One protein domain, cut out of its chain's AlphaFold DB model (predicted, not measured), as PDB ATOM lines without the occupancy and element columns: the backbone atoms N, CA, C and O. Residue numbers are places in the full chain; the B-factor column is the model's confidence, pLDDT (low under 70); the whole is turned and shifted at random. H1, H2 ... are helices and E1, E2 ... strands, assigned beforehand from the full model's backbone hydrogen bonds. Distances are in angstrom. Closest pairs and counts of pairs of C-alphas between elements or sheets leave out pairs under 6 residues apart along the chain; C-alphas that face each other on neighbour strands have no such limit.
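This is residues 7 to 92 of the 185 residues of an uncharacterized protein of Vulcanisaeta sp. CIS_19 (UniProt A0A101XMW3). A strongly twisted wall of four strands has the long helix H2 running slantwise over one face, while the short helix H1 sits on the opposite face, beside the strands at the E1 edge. H3 and the loop of residues 48 to 64 reach away from the sheet as a separate arm. The printed part has 86 residues, with three named helices and four named strands in the order E1 H1 E2 H2 H3 E3 E4; the sheet, mixed, runs E1 E2 E4 E3, and the class is mixed, helices and strands. The whole is compact, with a radius of gyration of the C-alphas of 13.8 A and spans of 36 by 34 by 26 A.

Start in the sheet with E4, residues 84 to 91, 22.3 A long, which ends at C-alpha 91 at (19.228, -15.808, -21.510). Look next for E2, residues 24 to 30, 19.6 A; then for the edge strands E1, residues 7 to 9, 6.5 A, beginning at C-alpha 7 at (20.660, -5.469, -18.626), and E3, residues 78 to 81, 9.9 A. Find C-alpha 32 at (13.045, -17.965, -18.583); from there H2 runs through residues 32 to 47 for 22.1 A. H1 is residues 10 to 14, 6.4 A, and H3 is residues 65 to 72, 10.1 A.

E2 and E4 are parallel at 18 degrees; look at N 27 and O 87, 2.9 A, within hydrogen-bond range. E1 is antiparallel to E2 at 144 degrees, with N 7 and O 28 at 2.8 A. E3 and E4 form a hairpin, antiparallel at 141 degrees, with N 81 and O 84 at 2.9 A. H2 and the sheet make two layers, a helix on one face of a sheet: its height over the sheet is 9.9 A, and it lies over E2, E4 and E3, slantwise to the strands at 55 degrees to E3 on the local plane. The closest C-alphas of H2 and E4 are those of Gly 35 and Val 90, 5.4 A apart. H1 is on the sheet on the opposite face from H2, at a height over the sheet of 4.6 A, over none of the strands; its closest C-alphas with E2 are those of Gly 10 and Asp 26, 5.7 A. H3 is not on the sheet and is apart from H1, H2 and E4, among others. In H1, H2 and H3 every O i to N i+4 pair is within hydrogen-bond range.

The two C-alphas farthest apart, those of Leu 18 and Asn 47, are 37.1 A apart. The printed part has no cut. The link from H2 to H3, 17 residues, is long. The mean pLDDT of the printed part is 87.9, and residues 57 to 63 are under 70.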
ATOM      1  N   GLY A   7      19.463  -6.221 -18.275       88.25
ATOM      2  CA  GLY A   7      20.660  -5.469 -18.626       88.25
ATOM      3  C   GLY A   7      20.474  -4.697 -19.929       88.25
ATOM      4  O   GLY A   7      19.755  -5.134 -20.823       88.25
ATOM      5  N   LEU A   8      21.156  -3.562 -20.032       89.12
ATOM      6  CA  LEU A   8      21.260  -2.749 -21.240       89.12
ATOM      7  C   LEU A   8      22.639  -2.997 -21.862       89.12
ATOM      8  O   LEU A   8      23.644  -2.949 -21.150       89.12
ATOM      9  N   ALA A   9      22.693  -3.265 -23.161       88.44
ATOM     10  CA  ALA A   9      23.925  -3.583 -23.875       88.44
ATOM     11  C   ALA A   9      24.140  -2.655 -25.084       88.44
ATOM     12  O   ALA A   9      23.436  -1.657 -25.264       88.44
ATOM     13  N   GLY A  10      25.165  -2.963 -25.881       87.50
ATOM     14  CA  GLY A  10      25.390  -2.333 -27.178       87.50
ATOM     15  C   GLY A  10      25.626  -0.828 -27.111       87.50
ATOM     16  O   GLY A  10      26.306  -0.323 -26.211       87.50
ATOM     17  N   SER A  11      25.079  -0.104 -28.087       86.00
ATOM     18  CA  SER A  11      25.357   1.325 -28.276       86.00
ATOM     19  C   SER A  11      24.939   2.190 -27.078       86.00
ATOM     20  O   SER A  11      25.598   3.187 -26.779       86.00
ATOM     21  N   TYR A  12      23.918   1.769 -26.328       88.81
ATOM     22  CA  TYR A  12      23.518   2.416 -25.078       88.81
ATOM     23  C   TYR A  12      24.485   2.189 -23.914       88.81
ATOM     24  O   TYR A  12      24.613   3.063 -23.057       88.81
ATOM     25  N   LEU A  13      25.136   1.028 -23.833       88.31
ATOM     26  CA  LEU A  13      26.174   0.808 -22.826       88.31
ATOM     27  C   LEU A  13      27.418   1.635 -23.171       88.31
ATOM     28  O   LEU A  13      27.977   2.300 -22.301       88.31
ATOM     29  N   VAL A  14      27.810   1.651 -24.448       88.00
ATOM     30  CA  VAL A  14      28.971   2.417 -24.931       88.00
ATOM     31  C   VAL A  14      28.783   3.920 -24.714       88.00
ATOM     32  O   VAL A  14      29.729   4.589 -24.301       88.00
ATOM     33  N   SER A  15      27.571   4.451 -24.907       90.12
ATOM     34  CA  SER A  15      27.286   5.880 -24.705       90.12
ATOM     35  C   SER A  15      27.466   6.362 -23.260       90.12
ATOM     36  O   SER A  15      27.537   7.564 -23.011       90.12
ATOM     37  N   ARG A  16      27.568   5.442 -22.288       88.69
ATOM     38  CA  ARG A  16      27.909   5.768 -20.892       88.69
ATOM     39  C   ARG A  16      29.391   6.073 -20.690       88.69
ATOM     40  O   ARG A  16      29.733   6.670 -19.675       88.69
ATOM     41  N   VAL A  17      30.246   5.652 -21.619       91.31
ATOM     42  CA  VAL A  17      31.711   5.772 -21.527       91.31
ATOM     43  C   VAL A  17      32.267   6.686 -22.620       91.31
ATOM     44  O   VAL A  17      33.235   7.402 -22.386       91.31
ATOM     45  N   LEU A  18      31.649   6.691 -23.804       90.75
ATOM     46  CA  LEU A  18      32.059   7.483 -24.963       90.75
ATOM     47  C   LEU A  18      30.905   8.379 -25.446       90.75
ATOM     48  O   LEU A  18      29.747   7.977 -25.338       90.75
ATOM     49  N   PRO A  19      31.176   9.559 -26.035       87.50
ATOM     50  CA  PRO A  19      30.148  10.474 -26.535       87.50
ATOM     51  C   PRO A  19      29.584  10.001 -27.886       87.50
ATOM     52  O   PRO A  19      29.750  10.644 -28.920       87.50
ATOM     53  N   VAL A  20      28.923   8.844 -27.882       89.50
ATOM     54  CA  VAL A  20      28.252   8.262 -29.048       89.50
ATOM     55  C   VAL A  20      26.742   8.288 -28.852       89.50
ATOM     56  O   VAL A  20      26.236   8.015 -27.763       89.50
ATOM     57  N   LYS A  21      25.996   8.606 -29.912       86.50
ATOM     58  CA  LYS A  21      24.533   8.520 -29.894       86.50
ATOM     59  C   LYS A  21      24.117   7.047 -30.033       86.50
ATOM     60  O   LYS A  21      24.519   6.424 -31.020       86.50
ATOM     61  N   PRO A  22      23.315   6.486 -29.107       85.06
ATOM     62  CA  PRO A  22      22.771   5.143 -29.270       85.06
ATOM     63  C   PRO A  22      21.936   5.037 -30.549       85.06
ATOM     64  O   PRO A  22      21.206   5.970 -30.893       85.06
ATOM     65  N   ARG A  23      22.064   3.913 -31.253       83.75
ATOM     66  CA  ARG A  23      21.389   3.664 -32.541       83.75
ATOM     67  C   ARG A  23      20.211   2.701 -32.409       83.75
ATOM     68  O   ARG A  23      19.261   2.781 -33.176       83.75
ATOM     69  N   ASP A  24      20.293   1.823 -31.426       86.00
ATOM     70  CA  ASP A  24      19.447   0.661 -31.211       86.00
ATOM     71  C   ASP A  24      19.350   0.362 -29.716       86.00
ATOM     72  O   ASP A  24      20.220   0.753 -28.943       86.00
ATOM     73  N   LEU A  25      18.279  -0.304 -29.295       90.19
ATOM     74  CA  LEU A  25      18.080  -0.747 -27.920       90.19
ATOM     75  C   LEU A  25      18.390  -2.240 -27.791       90.19
ATOM     76  O   LEU A  25      17.569  -3.067 -28.177       90.19
ATOM     77  N   ASP A  26      19.525  -2.574 -27.179       90.75
ATOM     78  CA  ASP A  26      19.888  -3.957 -26.866       90.75
ATOM     79  C   ASP A  26      19.586  -4.289 -25.403       90.75
ATOM     80  O   ASP A  26      20.175  -3.710 -24.483       90.75
ATOM     81  N   LEU A  27      18.693  -5.254 -25.179       91.75
ATOM     82  CA  LEU A  27      18.342  -5.738 -23.845       91.75
ATOM     83  C   LEU A  27      18.806  -7.178 -23.637       91.75
ATOM     84  O   LEU A  27      18.612  -8.046 -24.486       91.75
ATOM     85  N   LEU A  28      19.359  -7.442 -22.458       91.12
ATOM     86  CA  LEU A  28      19.638  -8.783 -21.958       91.12
ATOM     87  C   LEU A  28      18.651  -9.094 -20.838       91.12
ATOM     88  O   LEU A  28      18.590  -8.372 -19.848       91.12
ATOM     89  N   VAL A  29      17.884 -10.169 -20.975       90.56
ATOM     90  CA  VAL A  29      16.897 -10.594 -19.977       90.56
ATOM     91  C   VAL A  29      17.371 -11.892 -19.346       90.56
ATOM     92  O   VAL A  29      17.482 -12.908 -20.029       90.56
ATOM     93  N   LYS A  30      17.621 -11.872 -18.036       88.00
ATOM     94  CA  LYS A  30      17.979 -13.064 -17.267       88.00
ATOM     95  C   LYS A  30      16.715 -13.779 -16.783       88.00
ATOM     96  O   LYS A  30      15.890 -13.180 -16.091       88.00
ATOM     97  N   GLY A  31      16.612 -15.072 -17.086       84.00
ATOM     98  CA  GLY A  31      15.585 -15.961 -16.541       84.00
ATOM     99  C   GLY A  31      14.418 -16.212 -17.495       84.00
ATOM    100  O   GLY A  31      13.862 -15.291 -18.102       84.00
ATOM    101  N   ARG A  32      14.028 -17.488 -17.602       80.88
ATOM    102  CA  ARG A  32      13.045 -17.965 -18.583       80.88
ATOM    103  C   ARG A  32      11.645 -17.398 -18.348       80.88
ATOM    104  O   ARG A  32      11.008 -16.998 -19.315       80.88
ATOM    105  N   ASP A  33      11.197 -17.271 -17.100       87.94
ATOM    106  CA  ASP A  33       9.848 -16.771 -16.790       87.94
ATOM    107  C   ASP A  33       9.662 -15.300 -17.163       87.94
ATOM    108  O   ASP A  33       8.664 -14.915 -17.776       87.94
ATOM    109  N   LEU A  34      10.633 -14.452 -16.805       88.44
ATOM    110  CA  LEU A  34      10.617 -13.049 -17.213       88.44
ATOM    111  C   LEU A  34      10.743 -12.934 -18.735       88.44
ATOM    112  O   LEU A  34       9.995 -12.168 -19.342       88.44
ATOM    113  N   GLY A  35      11.631 -13.730 -19.334       90.56
ATOM    114  CA  GLY A  35      11.787 -13.838 -20.778       90.56
ATOM    115  C   GLY A  35      10.488 -14.183 -21.499       90.56
ATOM    116  O   GLY A  35      10.114 -13.481 -22.430       90.56
ATOM    117  N   LEU A  36       9.755 -15.193 -21.026       92.06
ATOM    118  CA  LEU A  36       8.475 -15.615 -21.595       92.06
ATOM    119  C   LEU A  36       7.409 -14.519 -21.475       92.06
ATOM    120  O   LEU A  36       6.667 -14.269 -22.422       92.06
ATOM    121  N   ARG A  37       7.342 -13.820 -20.334       93.00
ATOM    122  CA  ARG A  37       6.422 -12.680 -20.183       93.00
ATOM    123  C   ARG A  37       6.733 -11.567 -21.180       93.00
ATOM    124  O   ARG A  37       5.805 -11.026 -21.774       93.00
ATOM    125  N   ILE A  38       8.010 -11.223 -21.350       92.75
ATOM    126  CA  ILE A  38       8.445 -10.203 -22.314       92.75
ATOM    127  C   ILE A  38       8.134 -10.662 -23.738       92.75
ATOM    128  O   ILE A  38       7.514  -9.914 -24.487       92.75
ATOM    129  N   TYR A  39       8.474 -11.906 -24.073       95.19
ATOM    130  CA  TYR A  39       8.187 -12.515 -25.367       95.19
ATOM    131  C   TYR A  39       6.700 -12.418 -25.726       95.19
ATOM    132  O   TYR A  39       6.346 -11.833 -26.745       95.19
ATOM    133  N   ASN A  40       5.811 -12.871 -24.837       96.31
ATOM    134  CA  ASN A  40       4.364 -12.824 -25.065       96.31
ATOM    135  C   ASN A  40       3.835 -11.391 -25.236       96.31
ATOM    136  O   ASN A  40       2.906 -11.161 -26.010       96.31
ATOM    137  N   ARG A  41       4.423 -10.409 -24.540       96.00
ATOM    138  CA  ARG A  41       4.075  -8.994 -24.729       96.00
ATOM    139  C   ARG A  41       4.536  -8.467 -26.083       96.00
ATOM    140  O   ARG A  41       3.775  -7.746 -26.716       96.00
ATOM    141  N   LEU A  42       5.725  -8.844 -26.545       95.81
ATOM    142  CA  LEU A  42       6.205  -8.480 -27.879       95.81
ATOM    143  C   LEU A  42       5.341  -9.112 -28.974       95.81
ATOM    144  O   LEU A  42       5.023  -8.434 -29.946       95.81
ATOM    145  N   VAL A  43       4.893 -10.359 -28.793       96.75
ATOM    146  CA  VAL A  43       3.925 -11.015 -29.690       96.75
ATOM    147  C   VAL A  43       2.593 -10.253 -29.724       96.75
ATOM    148  O   VAL A  43       2.083  -9.967 -30.804       96.75
ATOM    149  N   ASP A  44       2.040  -9.857 -28.572       97.62
ATOM    150  CA  ASP A  44       0.819  -9.030 -28.527       97.62
ATOM    151  C   ASP A  44       1.017  -7.686 -29.249       97.62
ATOM    152  O   ASP A  44       0.221  -7.302 -30.107       97.62
ATOM    153  N   MET A  45       2.122  -6.992 -28.966       96.75
ATOM    154  CA  MET A  45       2.467  -5.731 -29.628       96.75
ATOM    155  C   MET A  45       2.626  -5.902 -31.142       96.75
ATOM    156  O   MET A  45       2.169  -5.050 -31.907       96.75
ATOM    157  N   ARG A  46       3.232  -7.010 -31.580       96.00
ATOM    158  CA  ARG A  46       3.383  -7.389 -32.986       96.00
ATOM    159  C   ARG A  46       2.033  -7.570 -33.669       96.00
ATOM    160  O   ARG A  46       1.796  -6.955 -34.705       96.00
ATOM    161  N   ASN A  47       1.145  -8.353 -33.062       96.19
ATOM    162  CA  ASN A  47      -0.186  -8.651 -33.598       96.19
ATOM    163  C   ASN A  47      -1.082  -7.408 -33.664       96.19
ATOM    164  O   ASN A  47      -1.924  -7.293 -34.551       96.19
ATOM    165  N   ARG A  48      -0.871  -6.451 -32.757       97.00
ATOM    166  CA  ARG A  48      -1.569  -5.158 -32.734       97.00
ATOM    167  C   ARG A  48      -0.955  -4.107 -33.664       97.00
ATOM    168  O   ARG A  48      -1.428  -2.975 -33.678       97.00
ATOM    169  N   GLY A  49       0.106  -4.445 -34.402       95.50
ATOM    170  CA  GLY A  49       0.790  -3.525 -35.315       95.50
ATOM    171  C   GLY A  49       1.616  -2.433 -34.624       95.50
ATOM    172  O   GLY A  49       2.017  -1.475 -35.277       95.50
ATOM    173  N   LEU A  50       1.893  -2.561 -33.320       96.44
ATOM    174  CA  LEU A  50       2.689  -1.586 -32.559       96.44
ATOM    175  C   LEU A  50       4.191  -1.711 -32.844       96.44
ATOM    176  O   LEU A  50       4.934  -0.749 -32.675       96.44
ATOM    177  N   THR A  51       4.645  -2.889 -33.275       96.25
ATOM    178  CA  THR A  51       6.030  -3.130 -33.704       96.25
ATOM    179  C   THR A  51       6.061  -3.737 -35.100       96.25
ATOM    180  O   THR A  51       5.214  -4.575 -35.415       96.25
ATOM    181  N   LYS A  52       7.068  -3.389 -35.905       95.00
ATOM    182  CA  LYS A  52       7.274  -3.915 -37.270       95.00
ATOM    183  C   LYS A  52       8.610  -4.658 -37.404       95.00
ATOM    184  O   LYS A  52       9.490  -4.448 -36.561       95.00
ATOM    185  N   PRO A  53       8.759  -5.600 -38.367       92.62
ATOM    186  CA  PRO A  53       9.975  -6.396 -38.453       92.62
ATOM    187  C   PRO A  53      11.124  -5.478 -38.822       92.62
ATOM    188  O   PRO A  53      10.929  -4.518 -39.571       92.62
ATOM    189  N   TYR A  54      12.301  -5.759 -38.283       88.81
ATOM    190  CA  TYR A  54      13.493  -5.111 -38.784       88.81
ATOM    191  C   TYR A  54      13.806  -5.673 -40.176       88.81
ATOM    192  O   TYR A  54      13.618  -6.865 -40.423       88.81
ATOM    193  N   VAL A  55      14.223  -4.808 -41.097       83.62
ATOM    194  CA  VAL A  55      14.643  -5.196 -42.447       83.62
ATOM    195  C   VAL A  55      16.071  -4.716 -42.607       83.62
ATOM    196  O   VAL A  55      16.339  -3.522 -42.485       83.62
ATOM    197  N   GLU A  56      16.969  -5.661 -42.853       73.38
ATOM    198  CA  GLU A  56      18.383  -5.389 -43.066       73.38
ATOM    199  C   GLU A  56      18.653  -5.278 -44.568       73.38
ATOM    200  O   GLU A  56      18.263  -6.163 -45.337       73.38
ATOM    201  N   ASN A  57      19.340  -4.213 -44.976       66.62
ATOM    202  CA  ASN A  57      19.751  -4.021 -46.370       66.62
ATOM    203  C   ASN A  57      21.219  -4.408 -46.620       66.62
ATOM    204  O   ASN A  57      21.637  -4.470 -47.773       66.62
ATOM    205  N   GLU A  58      21.992  -4.668 -45.563       63.12
ATOM    206  CA  GLU A  58      23.410  -5.024 -45.638       63.12
ATOM    207  C   GLU A  58      23.648  -6.534 -45.488       63.12
ATOM    208  O   GLU A  58      22.872  -7.263 -44.861       63.12
ATOM    209  N   ASP A  59      24.747  -7.009 -46.081       55.44
ATOM    210  CA  ASP A  59      25.176  -8.400 -45.978       55.44
ATOM    211  C   ASP A  59      25.813  -8.658 -44.605       55.44
ATOM    212  O   ASP A  59      26.796  -8.025 -44.217       55.44
ATOM    213  N   PHE A  60      25.230  -9.579 -43.839       60.59
ATOM    214  CA  PHE A  60      25.626  -9.852 -42.460       60.59
ATOM    215  C   PHE A  60      26.183 -11.274 -42.373       60.59
ATOM    216  O   PHE A  60      25.432 -12.248 -42.264       60.59
ATOM    217  N   GLY A  61      27.516 -11.388 -42.413       58.41
ATOM    218  CA  GLY A  61      28.251 -12.648 -42.598       58.41
ATOM    219  C   GLY A  61      27.664 -13.846 -41.842       58.41
ATOM    220  O   GLY A  61      27.401 -13.748 -40.641       58.41
ATOM    221  N   GLY A  62      27.421 -14.954 -42.553       63.22
ATOM    222  CA  GLY A  62      26.813 -16.195 -42.035       63.22
ATOM    223  C   GLY A  62      25.410 -16.525 -42.579       63.22
ATOM    224  O   GLY A  62      24.952 -17.655 -42.447       63.22
ATOM    225  N   THR A  63      24.721 -15.559 -43.192       69.56
ATOM    226  CA  THR A  63      23.358 -15.703 -43.749       69.56
ATOM    227  C   THR A  63      23.185 -14.674 -44.853       69.56
ATOM    228  O   THR A  63      23.428 -13.499 -44.591       69.56
ATOM    229  N   ASP A  64      22.732 -15.079 -46.038       77.81
ATOM    230  CA  ASP A  64      22.456 -14.128 -47.117       77.81
ATOM    231  C   ASP A  64      21.303 -13.164 -46.738       77.81
ATOM    232  O   ASP A  64      20.423 -13.538 -45.948       77.81
ATOM    233  N   PRO A  65      21.253 -11.933 -47.289       80.75
ATOM    234  CA  PRO A  65      20.248 -10.934 -46.911       80.75
ATOM    235  C   PRO A  65      18.803 -11.404 -47.093       80.75
ATOM    236  O   PRO A  65      17.922 -11.047 -46.307       80.75
ATOM    237  N   LYS A  66      18.535 -12.236 -48.108       84.75
ATOM    238  CA  LYS A  66      17.196 -12.772 -48.372       84.75
ATOM    239  C   LYS A  66      16.779 -13.729 -47.258       84.75
ATOM    240  O   LYS A  66      15.689 -13.571 -46.712       84.75
ATOM    241  N   THR A  67      17.652 -14.657 -46.876       83.38
ATOM    242  CA  THR A  67      17.428 -15.564 -45.742       83.38
ATOM    243  C   THR A  67      17.278 -14.803 -44.434       83.38
ATOM    244  O   THR A  67      16.334 -15.052 -43.684       83.38
ATOM    245  N   ARG A  68      18.159 -13.832 -44.168       83.56
ATOM    246  CA  ARG A  68      18.084 -12.993 -42.965       83.56
ATOM    247  C   ARG A  68      16.734 -12.292 -42.876       83.56
ATOM    248  O   ARG A  68      16.060 -12.414 -41.860       83.56
ATOM    249  N   ASN A  69      16.310 -11.622 -43.945       86.88
ATOM    250  CA  ASN A  69      15.033 -10.915 -43.978       86.88
ATOM    251  C   ASN A  69      13.828 -11.860 -43.910       86.88
ATOM    252  O   ASN A  69      12.813 -11.496 -43.320       86.88
ATOM    253  N   ALA A  70      13.918 -13.069 -44.467       87.19
ATOM    254  CA  ALA A  70      12.876 -14.080 -44.311       87.19
ATOM    255  C   ALA A  70      12.709 -14.487 -42.839       87.19
ATOM    256  O   ALA A  70      11.588 -14.481 -42.339       87.19
ATOM    257  N   LEU A  71      13.807 -14.752 -42.124       87.94
ATOM    258  CA  LEU A  71      13.774 -15.100 -40.698       87.94
ATOM    259  C   LEU A  71      13.355 -13.913 -39.815       87.94
ATOM    260  O   LEU A  71      12.547 -14.078 -38.903       87.94
ATOM    261  N   LEU A  72      13.843 -12.702 -40.107       89.75
ATOM    262  CA  LEU A  72      13.494 -11.482 -39.367       89.75
ATOM    263  C   LEU A  72      11.992 -11.178 -39.380       89.75
ATOM    264  O   LEU A  72      11.491 -10.581 -38.431       89.75
ATOM    265  N   ARG A  73      11.250 -11.602 -40.412       89.69
ATOM    266  CA  ARG A  73       9.788 -11.425 -40.468       89.69
ATOM    267  C   ARG A  73       9.054 -12.153 -39.346       89.69
ATOM    268  O   ARG A  73       8.001 -11.677 -38.929       89.69
ATOM    269  N   TYR A  74       9.596 -13.275 -38.880       89.38
ATOM    270  CA  TYR A  74       9.002 -14.086 -37.817       89.38
ATOM    271  C   TYR A  74       9.504 -13.693 -36.428       89.38
ATOM    272  O   TYR A  74       8.814 -13.931 -35.441       89.38
ATOM    273  N   ARG A  75      10.684 -13.071 -36.349       92.69
ATOM    274  CA  ARG A  75      11.321 -12.703 -35.087       92.69
ATOM    275  C   ARG A  75      10.556 -11.573 -34.392       92.69
ATOM    276  O   ARG A  75      10.375 -10.493 -34.957       92.69
ATOM    277  N   VAL A  76      10.145 -11.794 -33.145       95.50
ATOM    278  CA  VAL A  76       9.540 -10.749 -32.295       95.50
ATOM    279  C   VAL A  76      10.546 -10.131 -31.331       95.50
ATOM    280  O   VAL A  76      10.313  -9.033 -30.836       95.50
ATOM    281  N   LEU A  77      11.668 -10.811 -31.076       95.00
ATOM    282  CA  LEU A  77      12.756 -10.311 -30.233       95.00
ATOM    283  C   LEU A  77      13.633  -9.254 -30.914       95.00
ATOM    284  O   LEU A  77      14.458  -8.629 -30.252       95.00
ATOM    285  N   GLU A  78      13.459  -9.043 -32.214       94.06
ATOM    286  CA  GLU A  78      14.154  -8.029 -33.003       94.06
ATOM    287  C   GLU A  78      13.124  -7.287 -33.855       94.06
ATOM    288  O   GLU A  78      12.266  -7.894 -34.504       94.06
ATOM    289  N   GLY A  79      13.165  -5.961 -33.850       94.38
ATOM    290  CA  GLY A  79      12.153  -5.189 -34.553       94.38
ATOM    291  C   GLY A  79      12.313  -3.692 -34.401       94.38
ATOM    292  O   GLY A  79      13.343  -3.194 -33.960       94.38
ATOM    293  N   ILE A  80      11.264  -2.973 -34.791       94.62
ATOM    294  CA  ILE A  80      11.201  -1.515 -34.717       94.62
ATOM    295  C   ILE A  80       9.963  -1.112 -33.914       94.62
ATOM    296  O   ILE A  80       8.857  -1.583 -34.202       94.62
ATOM    297  N   PHE A  81      10.149  -0.222 -32.940       94.31
ATOM    298  CA  PHE A  81       9.098   0.415 -32.143       94.31
ATOM    299  C   PHE A  81       9.334   1.929 -32.124       94.31
ATOM    300  O   PHE A  81      10.397   2.359 -31.693       94.31
ATOM    301  N   ASN A  82       8.376   2.740 -32.589       90.81
ATOM    302  CA  ASN A  82       8.521   4.206 -32.691       90.81
ATOM    303  C   ASN A  82       9.856   4.644 -33.334       90.81
ATOM    304  O   ASN A  82      10.592   5.450 -32.771       90.81
ATOM    305  N   ASP A  83      10.189   4.039 -34.479       88.00
ATOM    306  CA  ASP A  83      11.435   4.249 -35.238       88.00
ATOM    307  C   ASP A  83      12.744   3.906 -34.500       88.00
ATOM    308  O   ASP A  83      13.833   4.095 -35.040       88.00
ATOM    309  N   LEU A  84      12.654   3.311 -33.308       89.06
ATOM    310  CA  LEU A  84      13.782   2.737 -32.586       89.06
ATOM    311  C   LEU A  84      13.904   1.246 -32.911       89.06
ATOM    312  O   LEU A  84      12.976   0.469 -32.669       89.06
ATOM    313  N   VAL A  85      15.063   0.846 -33.437       92.56
ATOM    314  CA  VAL A  85      15.425  -0.569 -33.585       92.56
ATOM    315  C   VAL A  85      15.687  -1.147 -32.197       92.56
ATOM    316  O   VAL A  85      16.379  -0.530 -31.389       92.56
ATOM    317  N   TYR A  86      15.139  -2.321 -31.913       93.69
ATOM    318  CA  TYR A  86      15.397  -3.045 -30.676       93.69
ATOM    319  C   TYR A  86      15.838  -4.476 -30.958       93.69
ATOM    320  O   TYR A  86      15.407  -5.099 -31.931       93.69
ATOM    321  N   SER A  87      16.650  -5.003 -30.047       93.94
ATOM    322  CA  SER A  87      17.017  -6.405 -29.980       93.94
ATOM    323  C   SER A  87      16.997  -6.877 -28.523       93.94
ATOM    324  O   SER A  87      17.469  -6.193 -27.614       93.94
ATOM    325  N   ILE A  88      16.371  -8.023 -28.263       94.75
ATOM    326  CA  ILE A  88      16.163  -8.537 -26.906       94.75
ATOM    327  C   ILE A  88      16.668  -9.973 -26.848       94.75
ATOM    328  O   ILE A  88      16.103 -10.879 -27.453       94.75
ATOM    329  N   ARG A  89      17.720 -10.209 -26.064       93.56
ATOM    330  CA  ARG A  89      18.248 -11.553 -25.820       93.56
ATOM    331  C   ARG A  89      17.749 -12.060 -24.483       93.56
ATOM    332  O   ARG A  89      18.146 -11.564 -23.430       93.56
ATOM    333  N   VAL A  90      16.900 -13.078 -24.524       92.31
ATOM    334  CA  VAL A  90      16.522 -13.833 -23.331       92.31
ATOM    335  C   VAL A  90      17.577 -14.901 -23.090       92.31
ATOM    336  O   VAL A  90      17.804 -15.766 -23.933       92.31
ATOM    337  N   ILE A  91      18.218 -14.846 -21.931       88.69
ATOM    338  CA  ILE A  91      19.228 -15.808 -21.510       88.69
ATOM    339  C   ILE A  91      18.561 -16.745 -20.512       88.69
ATOM    340  O   ILE A  91      18.204 -16.345 -19.396       88.69
ATOM    341  N   SER A  92      18.394 -18.004 -20.920       78.50
ATOM    342  CA  SER A  92      18.127 -19.065 -19.964       78.50
ATOM    343  C   SER A  92      19.436 -19.314 -19.236       78.50
ATOM    344  O   SER A  92      20.348 -19.940 -19.768       78.50
TER     345      SER A  92